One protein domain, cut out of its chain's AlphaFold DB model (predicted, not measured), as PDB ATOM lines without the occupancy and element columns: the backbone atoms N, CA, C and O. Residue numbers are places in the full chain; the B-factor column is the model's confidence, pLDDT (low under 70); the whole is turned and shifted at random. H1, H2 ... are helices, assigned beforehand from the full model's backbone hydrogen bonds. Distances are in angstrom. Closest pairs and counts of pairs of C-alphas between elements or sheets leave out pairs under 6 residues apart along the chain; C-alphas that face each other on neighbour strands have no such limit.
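This is residues 10 to 112 of the 112 residues of an uncharacterized protein of Simplicispira sp. 125 (UniProt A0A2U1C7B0). One very long helix, H1, makes most of the length, and its residues 10 to 37 stick out as a free arm; near its other end the chain folds back as the short helix H2, then runs out again as H3, a zigzag with H2 between the later part of H1 and the first part of H3. Residues 104 to 112, of which 104 to 110 belong to H3, stick out at the opposite end of the rod. The printed part has 103 residues with three named helices, in the order H1, H2, H3, and no named strand; the class is all helix. The whole is extended, with a radius of gyration of the C-alphas of 22.2 A and spans of 82 by 33 by 20 A.

H1 covers residues 10 to 56 and measures 68.5 A, starting at C-alpha 10 (46.804, -18.869, 74.606); it has a kink of 26 degrees near residue 43. H2 covers residues 61 to 75, 20.9 A, starting at C-alpha 61 (25.282, 27.776, 36.009). H3 covers residues 92 to 110, 27.0 A, and ends at C-alpha 110 (21.212, 42.591, 31.282).

H1 and H2 form a helical hairpin, opposite ways at a shallow tilt of 31 degrees. H1 touches H2 with residues 38 to 49 alone; the closest C-alphas, of Tyr 45 and Ala 67, are 5.7 A apart. H2 and H3 form a second helical hairpin, opposite ways at a shallow tilt of 14 degrees. H3 touches H2 with residues 95 to 102 alone; the closest C-alphas, of His 62 and Leu 99, are 6.6 A apart. H1 and H3 are apart. Every O i to N i+4 pair is within hydrogen-bond range in H2 and H3, and 41 of 43 are in H1.

The C-alphas of Gly 10 and Lys 112, the two farthest apart, are 82.4 A apart. The printed part has no cut. The link from H1 to H2 is tight, and that from H2 to H3, residues 76 to 91, is long. The mean pLDDT of the printed part is 86.1; residues 81 to 85 and residue 112 are under 70.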
ATOM      1  N   GLY A  10      46.092 -20.114  74.899       89.56
ATOM      2  CA  GLY A  10      46.804 -18.869  74.606       89.56
ATOM      3  C   GLY A  10      47.115 -18.704  73.117       89.56
ATOM      4  O   GLY A  10      46.880 -17.638  72.547       89.56
ATOM      5  N   LEU A  11      47.575 -19.775  72.462       92.44
ATOM      6  CA  LEU A  11      47.813 -19.794  71.018       92.44
ATOM      7  C   LEU A  11      46.517 -19.606  70.226       92.44
ATOM      8  O   LEU A  11      46.478 -18.793  69.305       92.44
ATOM      9  N   LEU A  12      45.442 -20.303  70.601       93.06
ATOM     10  CA  LEU A  12      44.147 -20.184  69.931       93.06
ATOM     11  C   LEU A  12      43.580 -18.762  70.054       93.06
ATOM     12  O   LEU A  12      43.123 -18.198  69.061       93.06
ATOM     13  N   ALA A  13      43.684 -18.142  71.232       92.06
ATOM     14  CA  ALA A  13      43.288 -16.751  71.438       92.06
ATOM     15  C   ALA A  13      44.115 -15.775  70.580       92.06
ATOM     16  O   ALA A  13      43.554 -14.846  69.993       92.06
ATOM     17  N   LEU A  14      45.425 -16.008  70.449       94.56
ATOM     18  CA  LEU A  14      46.302 -15.228  69.569       94.56
ATOM     19  C   LEU A  14      45.894 -15.348  68.097       94.56
ATOM     20  O   LEU A  14      45.790 -14.331  67.412       94.56
ATOM     21  N   PHE A  15      45.615 -16.564  67.619       95.69
ATOM     22  CA  PHE A  15      45.158 -16.789  66.246       95.69
ATOM     23  C   PHE A  15      43.820 -16.100  65.964       95.69
ATOM     24  O   PHE A  15      43.683 -15.428  64.942       95.69
ATOM     25  N   VAL A  16      42.853 -16.208  66.879       94.75
ATOM     26  CA  VAL A  16      41.551 -15.534  66.750       94.75
ATOM     27  C   VAL A  16      41.720 -14.011  66.747       94.75
ATOM     28  O   VAL A  16      41.141 -13.330  65.898       94.75
ATOM     29  N   GLY A  17      42.553 -13.468  67.641       94.88
ATOM     30  CA  GLY A  17      42.853 -12.037  67.691       94.88
ATOM     31  C   GLY A  17      43.516 -11.530  66.408       94.88
ATOM     32  O   GLY A  17      43.093 -10.516  65.850       94.88
ATOM     33  N   ALA A  18      44.507 -12.261  65.891       94.94
ATOM     34  CA  ALA A  18      45.172 -11.932  64.634       94.94
ATOM     35  C   ALA A  18      44.196 -11.972  63.448       94.94
ATOM     36  O   ALA A  18      44.149 -11.026  62.662       94.94
ATOM     37  N   ALA A  19      43.358 -13.009  63.353       94.75
ATOM     38  CA  ALA A  19      42.341 -13.126  62.310       94.75
ATOM     39  C   ALA A  19      41.329 -11.968  62.357       94.75
ATOM     40  O   ALA A  19      41.000 -11.394  61.317       94.75
ATOM     41  N   TYR A  20      40.887 -11.563  63.553       94.94
ATOM     42  CA  TYR A  20      39.996 -10.415  63.727       94.94
ATOM     43  C   TYR A  20      40.644  -9.101  63.264       94.94
ATOM     44  O   TYR A  20      40.017  -8.317  62.548       94.94
ATOM     45  N   LEU A  21      41.905  -8.855  63.638       94.31
ATOM     46  CA  LEU A  21      42.633  -7.650  63.230       94.31
ATOM     47  C   LEU A  21      42.849  -7.603  61.713       94.31
ATOM     48  O   LEU A  21      42.625  -6.554  61.101       94.31
ATOM     49  N   ILE A  22      43.208  -8.737  61.101       94.19
ATOM     50  CA  ILE A  22      43.355  -8.856  59.646       94.19
ATOM     51  C   ILE A  22      42.011  -8.586  58.969       94.19
ATOM     52  O   ILE A  22      41.940  -7.697  58.122       94.19
ATOM     53  N   GLY A  23      40.928  -9.247  59.386       92.69
ATOM     54  CA  GLY A  23      39.592  -9.033  58.820       92.69
ATOM     55  C   GLY A  23      39.123  -7.579  58.937       92.69
ATOM     56  O   GLY A  23      38.647  -6.994  57.963       92.69
ATOM     57  N   ARG A  24      39.347  -6.940  60.093       92.31
ATOM     58  CA  ARG A  24      39.048  -5.514  60.302       92.31
ATOM     59  C   ARG A  24      39.878  -4.610  59.390       92.31
ATOM     60  O   ARG A  24      39.371  -3.587  58.933       92.31
ATOM     61  N   SER A  25      41.141  -4.950  59.140       90.38
ATOM     62  CA  SER A  25      42.003  -4.178  58.240       90.38
ATOM     63  C   SER A  25      41.567  -4.321  56.778       90.38
ATOM     64  O   SER A  25      41.370  -3.308  56.110       90.38
ATOM     65  N   VAL A  26      41.299  -5.545  56.314       90.62
ATOM     66  CA  VAL A  26      40.835  -5.836  54.950       90.62
ATOM     67  C   VAL A  26      39.489  -5.172  54.677       90.62
ATOM     68  O   VAL A  26      39.334  -4.524  53.645       90.62
ATOM     69  N   GLY A  27      38.548  -5.231  55.627       87.56
ATOM     70  CA  GLY A  27      37.255  -4.557  55.491       87.56
ATOM     71  C   GLY A  27      37.390  -3.040  55.317       87.56
ATOM     72  O   GLY A  27      36.696  -2.451  54.491       87.56
ATOM     73  N   LYS A  28      38.335  -2.400  56.021       87.94
ATOM     74  CA  LYS A  28      38.624  -0.969  55.824       87.94
ATOM     75  C   LYS A  28      39.188  -0.678  54.437       87.94
ATOM     76  O   LYS A  28      38.775   0.309  53.836       87.94
ATOM     77  N   TYR A  29      40.105  -1.508  53.936       84.38
ATOM     78  CA  TYR A  29      40.680  -1.325  52.600       84.38
ATOM     79  C   TYR A  29      39.630  -1.487  51.499       84.38
ATOM     80  O   TYR A  29      39.511  -0.608  50.652       84.38
ATOM     81  N   GLN A  30      38.808  -2.537  51.562       86.31
ATOM     82  CA  GLN A  30      37.721  -2.751  50.599       86.31
ATOM     83  C   GLN A  30      36.702  -1.610  50.626       86.31
ATOM     84  O   GLN A  30      36.274  -1.120  49.583       86.31
ATOM     85  N   GLN A  31      36.341  -1.134  51.821       82.31
ATOM     86  CA  GLN A  31      35.454   0.015  51.945       82.31
ATOM     87  C   GLN A  31      36.090   1.272  51.335       82.31
ATOM     88  O   GLN A  31      35.421   1.995  50.605       82.31
ATOM     89  N   GLN A  32      37.376   1.533  51.580       84.56
ATOM     90  CA  GLN A  32      38.075   2.671  50.974       84.56
ATOM     91  C   GLN A  32      38.125   2.589  49.446       84.56
ATOM     92  O   GLN A  32      38.001   3.621  48.790       84.56
ATOM     93  N   GLU A  33      38.291   1.396  48.883       86.12
ATOM     94  CA  GLU A  33      38.321   1.180  47.436       86.12
ATOM     95  C   GLU A  33      36.958   1.465  46.793       86.12
ATOM     96  O   GLU A  33      36.877   2.290  45.885       86.12
ATOM     97  N   LEU A  34      35.872   0.921  47.353       85.19
ATOM     98  CA  LEU A  34      34.504   1.221  46.906       85.19
ATOM     99  C   LEU A  34      34.183   2.720  46.999       85.19
ATOM    100  O   LEU A  34      33.608   3.306  46.079       85.19
ATOM    101  N   TRP A  35      34.585   3.365  48.099       83.44
ATOM    102  CA  TRP A  35      34.425   4.811  48.264       83.44
ATOM    103  C   TRP A  35      35.249   5.602  47.246       83.44
ATOM    104  O   TRP A  35      34.770   6.619  46.747       83.44
ATOM    105  N   ARG A  36      36.466   5.154  46.918       85.25
ATOM    106  CA  ARG A  36      37.306   5.782  45.891       85.25
ATOM    107  C   ARG A  36      36.673   5.689  44.516       85.25
ATOM    108  O   ARG A  36      36.590   6.713  43.851       85.25
ATOM    109  N   GLU A  37      36.205   4.514  44.106       84.81
ATOM    110  CA  GLU A  37      35.554   4.343  42.804       84.81
ATOM    111  C   GLU A  37      34.304   5.217  42.677       84.81
ATOM    112  O   GLU A  37      34.111   5.901  41.673       84.81
ATOM    113  N   HIS A  38      33.474   5.242  43.720       84.00
ATOM    114  CA  HIS A  38      32.273   6.071  43.746       84.00
ATOM    115  C   HIS A  38      32.598   7.574  43.708       84.00
ATOM    116  O   HIS A  38      31.959   8.345  42.985       84.00
ATOM    117  N   MET A  39      33.630   8.006  44.439       83.56
ATOM    118  CA  MET A  39      34.093   9.395  44.405       83.56
ATOM    119  C   MET A  39      34.719   9.770  43.065       83.56
ATOM    120  O   MET A  39      34.498  10.884  42.595       83.56
ATOM    121  N   ASP A  40      35.451   8.859  42.422       87.94
ATOM    122  CA  ASP A  40      36.030   9.096  41.101       87.94
ATOM    123  C   ASP A  40      34.932   9.356  40.064       87.94
ATOM    124  O   ASP A  40      34.969  10.365  39.358       87.94
ATOM    125  N   LYS A  41      33.879   8.527  40.047       86.12
ATOM    126  CA  LYS A  41      32.708   8.752  39.185       86.12
ATOM    127  C   LYS A  41      32.038  10.097  39.462       86.12
ATOM    128  O   LYS A  41      31.788  10.861  38.532       86.12
ATOM    129  N   CYS A  42      31.825  10.438  40.736       84.25
ATOM    130  CA  CYS A  42      31.282  11.740  41.130       84.25
ATOM    131  C   CYS A  42      32.144  12.919  40.643       84.25
ATOM    132  O   CYS A  42      31.605  13.939  40.207       84.25
ATOM    133  N   ASN A  43      33.470  12.789  40.719       88.56
ATOM    134  CA  ASN A  43      34.415  13.835  40.337       88.56
ATOM    135  C   ASN A  43      34.457  14.064  38.824       88.56
ATOM    136  O   ASN A  43      34.621  15.207  38.400       88.56
ATOM    137  N   ARG A  44      34.230  13.030  38.001       90.81
ATOM    138  CA  ARG A  44      34.186  13.167  36.532       90.81
ATOM    139  C   ARG A  44      33.166  14.205  36.070       90.81
ATOM    140  O   ARG A  44      33.476  15.004  35.193       90.81
ATOM    141  N   TYR A  45      31.988  14.257  36.694       89.31
ATOM    142  CA  TYR A  45      30.977  15.274  36.380       89.31
ATOM    143  C   TYR A  45      31.444  16.691  36.730       89.31
ATOM    144  O   TYR A  45      31.181  17.632  35.986       89.31
ATOM    145  N   VAL A  46      32.154  16.853  37.850       88.06
ATOM    146  CA  VAL A  46      32.694  18.153  38.276       88.06
ATOM    147  C   VAL A  46      33.788  18.620  37.320       88.06
ATOM    148  O   VAL A  46      33.785  19.780  36.913       88.06
ATOM    149  N   TYR A  47      34.696  17.721  36.931       91.94
ATOM    150  CA  TYR A  47      35.744  18.031  35.961       91.94
ATOM    151  C   TYR A  47      35.170  18.363  34.587       91.94
ATOM    152  O   TYR A  47      35.562  19.372  34.020       91.94
ATOM    153  N   ALA A  48      34.164  17.624  34.114       92.69
ATOM    154  CA  ALA A  48      33.508  17.921  32.843       92.69
ATOM    155  C   ALA A  48      32.905  19.337  32.802       92.69
ATOM    156  O   ALA A  48      33.031  20.034  31.798       92.69
ATOM    157  N   VAL A  49      32.281  19.795  33.896       92.75
ATOM    158  CA  VAL A  49      31.775  21.176  33.967       92.75
ATOM    159  C   VAL A  49      32.914  22.186  34.019       92.75
ATOM    160  O   VAL A  49      32.834  23.222  33.370       92.75
ATOM    161  N   LYS A  50      33.988  21.894  34.756       92.19
ATOM    162  CA  LYS A  50      35.154  22.779  34.819       92.19
ATOM    163  C   LYS A  50      35.837  22.924  33.456       92.19
ATOM    164  O   LYS A  50      36.239  24.028  33.095       92.19
ATOM    165  N   ASP A  51      35.956  21.837  32.705       94.31
ATOM    166  CA  ASP A  51      36.522  21.844  31.357       94.31
ATOM    167  C   ASP A  51      35.627  22.643  30.407       94.31
ATOM    168  O   ASP A  51      36.125  23.492  29.670       94.31
ATOM    169  N   LEU A  52      34.303  22.466  30.502       92.44
ATOM    170  CA  LEU A  52      33.334  23.276  29.763       92.44
ATOM    171  C   LEU A  52      33.474  24.769  30.090       92.44
ATOM    172  O   LEU A  52      33.570  25.584  29.176       92.44
ATOM    173  N   ASP A  53      33.517  25.132  31.374       92.75
ATOM    174  CA  ASP A  53      33.692  26.520  31.818       92.75
ATOM    175  C   ASP A  53      35.019  27.104  31.298       92.75
ATOM    176  O   ASP A  53      35.086  28.267  30.900       92.75
ATOM    177  N   THR A  54      36.074  26.283  31.255       92.88
ATOM    178  CA  THR A  54      37.392  26.669  30.731       92.88
ATOM    179  C   THR A  54      37.343  26.916  29.223       92.88
ATOM    180  O   THR A  54      37.888  27.913  28.756       92.88
ATOM    181  N   TRP A  55      36.679  26.049  28.455       91.88
ATOM    182  CA  TRP A  55      36.537  26.202  27.002       91.88
ATOM    183  C   TRP A  55      35.648  27.380  26.616       91.88
ATOM    184  O   TRP A  55      35.953  28.095  25.665       91.88
ATOM    185  N   CYS A  56      34.564  27.600  27.358       91.19
ATOM    186  CA  CYS A  56      33.634  28.699  27.113       91.19
ATOM    187  C   CYS A  56      34.162  30.050  27.624       91.19
ATOM    188  O   CYS A  56      33.633  31.094  27.247       91.19
ATOM    189  N   GLY A  57      35.176  30.051  28.497       90.88
ATOM    190  CA  GLY A  57      35.735  31.264  29.100       90.88
ATOM    191  C   GLY A  57      34.807  31.949  30.113       90.88
ATOM    192  O   GLY A  57      35.081  33.070  30.537       90.88
ATOM    193  N   HIS A  58      33.712  31.300  30.510       88.81
ATOM    194  CA  HIS A  58      32.782  31.788  31.523       88.81
ATOM    195  C   HIS A  58      32.162  30.616  32.283       88.81
ATOM    196  O   HIS A  58      32.052  29.507  31.764       88.81
ATOM    197  N   GLN A  59      31.699  30.871  33.508       87.75
ATOM    198  CA  GLN A  59      30.983  29.856  34.275       87.75
ATOM    199  C   GLN A  59      29.575  29.638  33.715       87.75
ATOM    200  O   GLN A  59      28.848  30.604  33.468       87.75
ATOM    201  N   SER A  60      29.175  28.377  33.552       88.19
ATOM    202  CA  SER A  60      27.834  27.986  33.118       88.19
ATOM    203  C   SER A  60      27.013  27.432  34.293       88.19
ATOM    204  O   SER A  60      27.148  26.257  34.659       88.19
ATOM    205  N   PRO A  61      26.132  28.245  34.913       86.56
ATOM    206  CA  PRO A  61      25.282  27.776  36.009       86.56
ATOM    207  C   PRO A  61      24.331  26.651  35.562       86.56
ATOM    208  O   PRO A  61      24.085  25.714  36.323       86.56
ATOM    209  N   HIS A  62      23.881  26.667  34.301       88.31
ATOM    210  CA  HIS A  62      23.078  25.598  33.699       88.31
ATOM    211  C   HIS A  62      23.828  24.264  33.668       88.31
ATOM    212  O   HIS A  62      23.275  23.236  34.060       88.31
ATOM    213  N   ALA A  63      25.096  24.274  33.247       89.88
ATOM    214  CA  ALA A  63      25.905  23.060  33.178       89.88
ATOM    215  C   ALA A  63      26.155  22.459  34.566       89.88
ATOM    216  O   ALA A  63      26.040  21.244  34.733       89.88
ATOM    217  N   ARG A  64      26.417  23.294  35.583       89.56
ATOM    218  CA  ARG A  64      26.567  22.836  36.977       89.56
ATOM    219  C   ARG A  64      25.318  22.130  37.492       89.56
ATOM    220  O   ARG A  64      25.426  21.061  38.092       89.56
ATOM    221  N   LEU A  65      24.147  22.713  37.248       89.31
ATOM    222  CA  LEU A  65      22.864  22.149  37.666       89.31
ATOM    223  C   LEU A  65      22.578  20.804  36.987       89.31
ATOM    224  O   LEU A  65      22.222  19.835  37.659       89.31
ATOM    225  N   ILE A  66      22.797  20.713  35.671       88.25
ATOM    226  CA  ILE A  66      22.620  19.464  34.918       88.25
ATOM    227  C   ILE A  66      23.598  18.394  35.411       88.25
ATOM    228  O   ILE A  66      23.186  17.272  35.695       88.25
ATOM    229  N   ALA A  67      24.877  18.734  35.576       89.81
ATOM    230  CA  ALA A  67      25.884  17.795  36.060       89.81
ATOM    231  C   ALA A  67      25.578  17.291  37.476       89.81
ATOM    232  O   ALA A  67      25.773  16.111  37.757       89.81
ATOM    233  N   ARG A  68      25.047  18.146  38.359       86.88
ATOM    234  CA  ARG A  68      24.588  17.729  39.692       86.88
ATOM    235  C   ARG A  68      23.386  16.795  39.630       86.88
ATOM    236  O   ARG A  68      23.380  15.802  40.347       86.88
ATOM    237  N   HIS A  69      22.407  17.064  38.765       88.62
ATOM    238  CA  HIS A  69      21.283  16.149  38.555       88.62
ATOM    239  C   HIS A  69      21.758  14.785  38.037       88.62
ATOM    240  O   HIS A  69      21.381  13.761  38.598       88.62
ATOM    241  N   LEU A  70      22.621  14.768  37.016       87.69
ATOM    242  CA  LEU A  70      23.183  13.536  36.455       87.69
ATOM    243  C   LEU A  70      24.005  12.765  37.485       87.69
ATOM    244  O   LEU A  70      23.855  11.552  37.588       87.69
ATOM    245  N   ARG A  71      24.819  13.462  38.283       88.31
ATOM    246  CA  ARG A  71      25.562  12.860  39.390       88.31
ATOM    247  C   ARG A  71      24.612  12.228  40.406       88.31
ATOM    248  O   ARG A  71      24.823  11.087  40.786       88.31
ATOM    249  N   SER A  72      23.566  12.931  40.835       87.31
ATOM    250  CA  SER A  72      22.629  12.379  41.817       87.31
ATOM    251  C   SER A  72      21.803  11.217  41.269       87.31
ATOM    252  O   SER A  72      21.699  10.186  41.924       87.31
ATOM    253  N   ALA A  73      21.274  11.336  40.051       85.12
ATOM    254  CA  ALA A  73      20.496  10.277  39.417       85.12
ATOM    255  C   ALA A  73      21.349   9.046  39.055       85.12
ATOM    256  O   ALA A  73      20.889   7.920  39.218       85.12
ATOM    257  N   GLY A  74      22.579   9.255  38.571       81.69
ATOM    258  CA  GLY A  74      23.482   8.195  38.114       81.69
ATOM    259  C   GLY A  74      24.226   7.478  39.239       81.69
ATOM    260  O   GLY A  74      24.415   6.268  39.169       81.69
ATOM    261  N   GLU A  75      24.602   8.198  40.299       84.62
ATOM    262  CA  GLU A  75      25.329   7.636  41.448       84.62
ATOM    263  C   GLU A  75      24.401   7.311  42.633       84.62
ATOM    264  O   GLU A  75      24.861   6.922  43.703       84.62
ATOM    265  N   GLY A  76      23.082   7.465  42.470       79.38
ATOM    266  CA  GLY A  76      22.102   7.176  43.521       79.38
ATOM    267  C   GLY A  76      22.185   8.120  44.725       79.38
ATOM    268  O   GLY A  76      21.762   7.756  45.823       79.38
ATOM    269  N   LEU A  77      22.729   9.330  44.546       77.25
ATOM    270  CA  LEU A  77      22.696  10.353  45.591       77.25
ATOM    271  C   LEU A  77      21.283  10.941  45.671       77.25
ATOM    272  O   LEU A  77      20.609  11.130  44.657       77.25
ATOM    273  N   GLY A  78      20.835  11.253  46.887       77.19
ATOM    274  CA  GLY A  78      19.495  11.784  47.127       77.19
ATOM    275  C   GLY A  78      19.175  13.019  46.275       77.19
ATOM    276  O   GLY A  78      20.033  13.869  46.022       77.19
ATOM    277  N   LEU A  79      17.915  13.113  45.848       81.75
ATOM    278  CA  LEU A  79      17.358  14.278  45.166       81.75
ATOM    279  C   LEU A  79      16.494  15.075  46.142       81.75
ATOM    280  O   LEU A  79      15.746  14.497  46.933       81.75
ATOM    281  N   SER A  80      16.546  16.401  46.052       75.19
ATOM    282  CA  SER A  80      15.597  17.254  46.761       75.19
ATOM    283  C   SER A  80      14.215  17.141  46.101       75.19
ATOM    284  O   SER A  80      14.059  17.344  44.891       75.19
ATOM    285  N   GLY A  81      13.215  16.755  46.900       63.78
ATOM    286  CA  GLY A  81      11.814  16.614  46.487       63.78
ATOM    287  C   GLY A  81      10.949  17.852  46.754       63.78
ATOM    288  O   GLY A  81       9.761  17.829  46.449       63.78
ATOM    289  N   GLY A  82      11.527  18.901  47.352       69.81
ATOM    290  CA  GLY A  82      10.835  20.133  47.738       69.81
ATOM    291  C   GLY A  82      11.117  21.302  46.793       69.81
ATOM    292  O   GLY A  82      11.268  21.119  45.588       69.81
ATOM    293  N   THR A  83      11.196  22.515  47.349       67.56
ATOM    294  CA  THR A  83      11.608  23.717  46.609       67.56
ATOM    295  C   THR A  83      13.138  23.814  46.610       67.56
ATOM    296  O   THR A  83      13.694  24.165  47.650       67.56
ATOM    297  N   PRO A  84      13.828  23.536  45.490       68.00
ATOM    298  CA  PRO A  84      15.281  23.656  45.421       68.00
ATOM    299  C   PRO A  84      15.784  25.060  45.753       68.00
ATOM    300  O   PRO A  84      15.208  26.057  45.292       68.00
ATOM    301  N   VAL A  85      16.921  25.125  46.450       69.44
ATOM    302  CA  VAL A  85      17.668  26.367  46.690       69.44
ATOM    303  C   VAL A  85      19.048  26.287  46.031       69.44
ATOM    304  O   VAL A  85      19.773  25.307  46.175       69.44
ATOM    305  N   GLY A  86      19.426  27.334  45.289       73.31
ATOM    306  CA  GLY A  86      20.725  27.410  44.611       73.31
ATOM    307  C   GLY A  86      20.942  26.275  43.604       73.31
ATOM    308  O   GLY A  86      20.054  25.975  42.806       73.31
ATOM    309  N   ASP A  87      22.115  25.639  43.675       72.81
ATOM    310  CA  ASP A  87      22.553  24.582  42.751       72.81
ATOM    311  C   ASP A  87      22.173  23.163  43.245       72.81
ATOM    312  O   ASP A  87      22.852  22.190  42.931       72.81
ATOM    313  N   GLU A  88      21.160  22.989  44.094       80.75
ATOM    314  CA  GLU A  88      20.770  21.659  44.600       80.75
ATOM    315  C   GLU A  88      20.301  20.701  43.493       80.75
ATOM    316  O   GLU A  88      19.653  21.107  42.528       80.75
ATOM    317  N   ALA A  89      20.611  19.408  43.654       84.44
ATOM    318  CA  ALA A  89      20.126  18.369  42.754       84.44
ATOM    319  C   ALA A  89      18.644  18.078  43.032       84.44
ATOM    320  O   ALA A  89      18.270  17.676  44.135       84.44
ATOM    321  N   CYS A  90      17.809  18.242  42.009       83.44
ATOM    322  CA  CYS A  90      16.360  18.085  42.094       83.44
ATOM    323  C   CYS A  90      15.811  17.117  41.047       83.44
ATOM    324  O   CYS A  90      16.521  16.661  40.149       83.44
ATOM    325  N   THR A  91      14.510  16.832  41.144       85.69
ATOM    326  CA  THR A  91      13.753  16.207  40.049       85.69
ATOM    327  C   THR A  91      13.818  17.064  38.780       85.69
ATOM    328  O   THR A  91      14.069  18.266  38.845       85.69
ATOM    329  N   VAL A  92      13.534  16.475  37.614       84.06
ATOM    330  CA  VAL A  92      13.552  17.195  36.323       84.06
ATOM    331  C   VAL A  92      12.649  18.437  36.340       84.06
ATOM    332  O   VAL A  92      13.016  19.478  35.796       84.06
ATOM    333  N   ASN A  93      11.490  18.360  37.000       83.88
ATOM    334  CA  ASN A  93      10.581  19.500  37.133       83.88
ATOM    335  C   ASN A  93      11.172  20.603  38.023       83.88
ATOM    336  O   ASN A  93      11.116  21.772  37.648       83.88
ATOM    337  N   GLY A  94      11.789  20.240  39.153       85.25
ATOM    338  CA  GLY A  94      12.488  21.197  40.017       85.25
ATOM    339  C   GLY A  94      13.679  21.854  39.316       85.25
ATOM    340  O   GLY A  94      13.849  23.067  39.400       85.25
ATOM    341  N   LEU A  95      14.431  21.075  38.532       86.31
ATOM    342  CA  LEU A  95      15.555  21.562  37.733       86.31
ATOM    343  C   LEU A  95      15.105  22.594  36.693       86.31
ATOM    344  O   LEU A  95      15.710  23.655  36.574       86.31
ATOM    345  N   ARG A  96      14.011  22.321  35.967       86.56
ATOM    346  CA  ARG A  96      13.429  23.285  35.016       86.56
ATOM    347  C   ARG A  96      13.074  24.601  35.697       86.56
ATOM    348  O   ARG A  96      13.305  25.660  35.125       86.56
ATOM    349  N   GLU A  97      12.527  24.537  36.904       87.62
ATOM    350  CA  GLU A  97      12.173  25.731  37.664       87.62
ATOM    351  C   GLU A  97      13.413  26.506  38.142       87.62
ATOM    352  O   GLU A  97      13.439  27.732  38.052       87.62
ATOM    353  N   GLN A  98      14.478  25.819  38.564       87.62
ATOM    354  CA  GLN A  98      15.762  26.462  38.879       87.62
ATOM    355  C   GLN A  98      16.363  27.171  37.662       87.62
ATOM    356  O   GLN A  98      16.786  28.320  37.775       87.62
ATOM    357  N   LEU A  99      16.363  26.521  36.494       87.69
ATOM    358  CA  LEU A  99      16.895  27.110  35.262       87.69
ATOM    359  C   LEU A  99      16.115  28.365  34.858       87.69
ATOM    360  O   LEU A  99      16.726  29.397  34.603       87.69
ATOM    361  N   LYS A 100      14.778  28.329  34.926       88.94
ATOM    362  CA  LYS A 100      13.945  29.519  34.685       88.94
ATOM    363  C   LYS A 100      14.301  30.683  35.608       88.94
ATOM    364  O   LYS A 100      14.323  31.826  35.163       88.94
ATOM    365  N   ARG A 101      14.572  30.415  36.890       88.19
ATOM    366  CA  ARG A 101      14.974  31.455  37.853       88.19
ATOM    367  C   ARG A 101      16.337  32.049  37.509       88.19
ATOM    368  O   ARG A 101      16.508  33.255  37.649       88.19
ATOM    369  N   ILE A 102      17.279  31.229  37.046       87.44
ATOM    370  CA  ILE A 102      18.593  31.692  36.578       87.44
ATOM    371  C   ILE A 102      18.437  32.568  35.335       87.44
ATOM    372  O   ILE A 102      19.002  33.658  35.294       87.44
ATOM    373  N   ASP A 103      17.641  32.131  34.360       88.44
ATOM    374  CA  ASP A 103      17.391  32.890  33.132       88.44
ATOM    375  C   ASP A 103      16.711  34.232  33.440       88.44
ATOM    376  O   ASP A 103      17.131  35.274  32.940       88.44
ATOM    377  N   ALA A 104      15.716  34.232  34.334       88.12
ATOM    378  CA  ALA A 104      15.055  35.451  34.794       88.12
ATOM    379  C   ALA A 104      16.023  36.393  35.531       88.12
ATOM    380  O   ALA A 104      16.005  37.602  35.301       88.12
ATOM    381  N   ALA A 105      16.891  35.853  36.393       86.69
ATOM    382  CA  ALA A 105      17.897  36.638  37.103       86.69
ATOM    383  C   ALA A 105      18.927  37.249  36.142       86.69
ATOM    384  O   ALA A 105      19.315  38.402  36.322       86.69
ATOM    385  N   ARG A 106      19.335  36.507  35.107       85.81
ATOM    386  CA  ARG A 106      20.235  36.993  34.057       85.81
ATOM    387  C   ARG A 106      19.589  38.107  33.233       85.81
ATOM    388  O   ARG A 106      20.186  39.167  33.086       85.81
ATOM    389  N   ALA A 107      18.351  37.914  32.778       86.62
ATOM    390  CA  ALA A 107      17.614  38.933  32.029       86.62
ATOM    391  C   ALA A 107      17.435  40.234  32.836       86.62
ATOM    392  O   ALA A 107      17.564  41.329  32.294       86.62
ATOM    393  N   ALA A 108      17.201  40.129  34.148       86.75
ATOM    394  CA  ALA A 108      17.113  41.289  35.036       86.75
ATOM    395  C   ALA A 108      18.451  42.036  35.220       86.75
ATOM    396  O   ALA A 108      18.443  43.220  35.555       86.75
ATOM    397  N   GLN A 109      19.590  41.362  35.032       82.44
ATOM    398  CA  GLN A 109      20.922  41.974  35.087       82.44
ATOM    399  C   GLN A 109      21.302  42.646  33.763       82.44
ATOM    400  O   GLN A 109      21.927  43.698  33.794       82.44
ATOM    401  N   GLU A 110      20.915  42.063  32.625       78.81
ATOM    402  CA  GLU A 110      21.212  42.591  31.282       78.81
ATOM    403  C   GLU A 110      20.318  43.785  30.890       78.81
ATOM    404  O   GLU A 110      20.691  44.579  30.034       78.81
ATOM    405  N   GLY A 111      19.142  43.934  31.514       72.88
ATOM    406  CA  GLY A 111      18.230  45.069  31.309       72.88
ATOM    407  C   GLY A 111      18.529  46.324  32.147       72.88
ATOM    408  O   GLY A 111      17.673  47.206  32.221       72.88
ATOM    409  N   LYS A 112      19.686  46.384  32.813       52.12
ATOM    410  CA  LYS A 112      20.181  47.521  33.607       52.12
ATOM    411  C   LYS A 112      21.381  48.166  32.932       52.12
ATOM    412  O   LYS A 112      21.491  49.404  33.056       52.12
TER     413      LYS A 112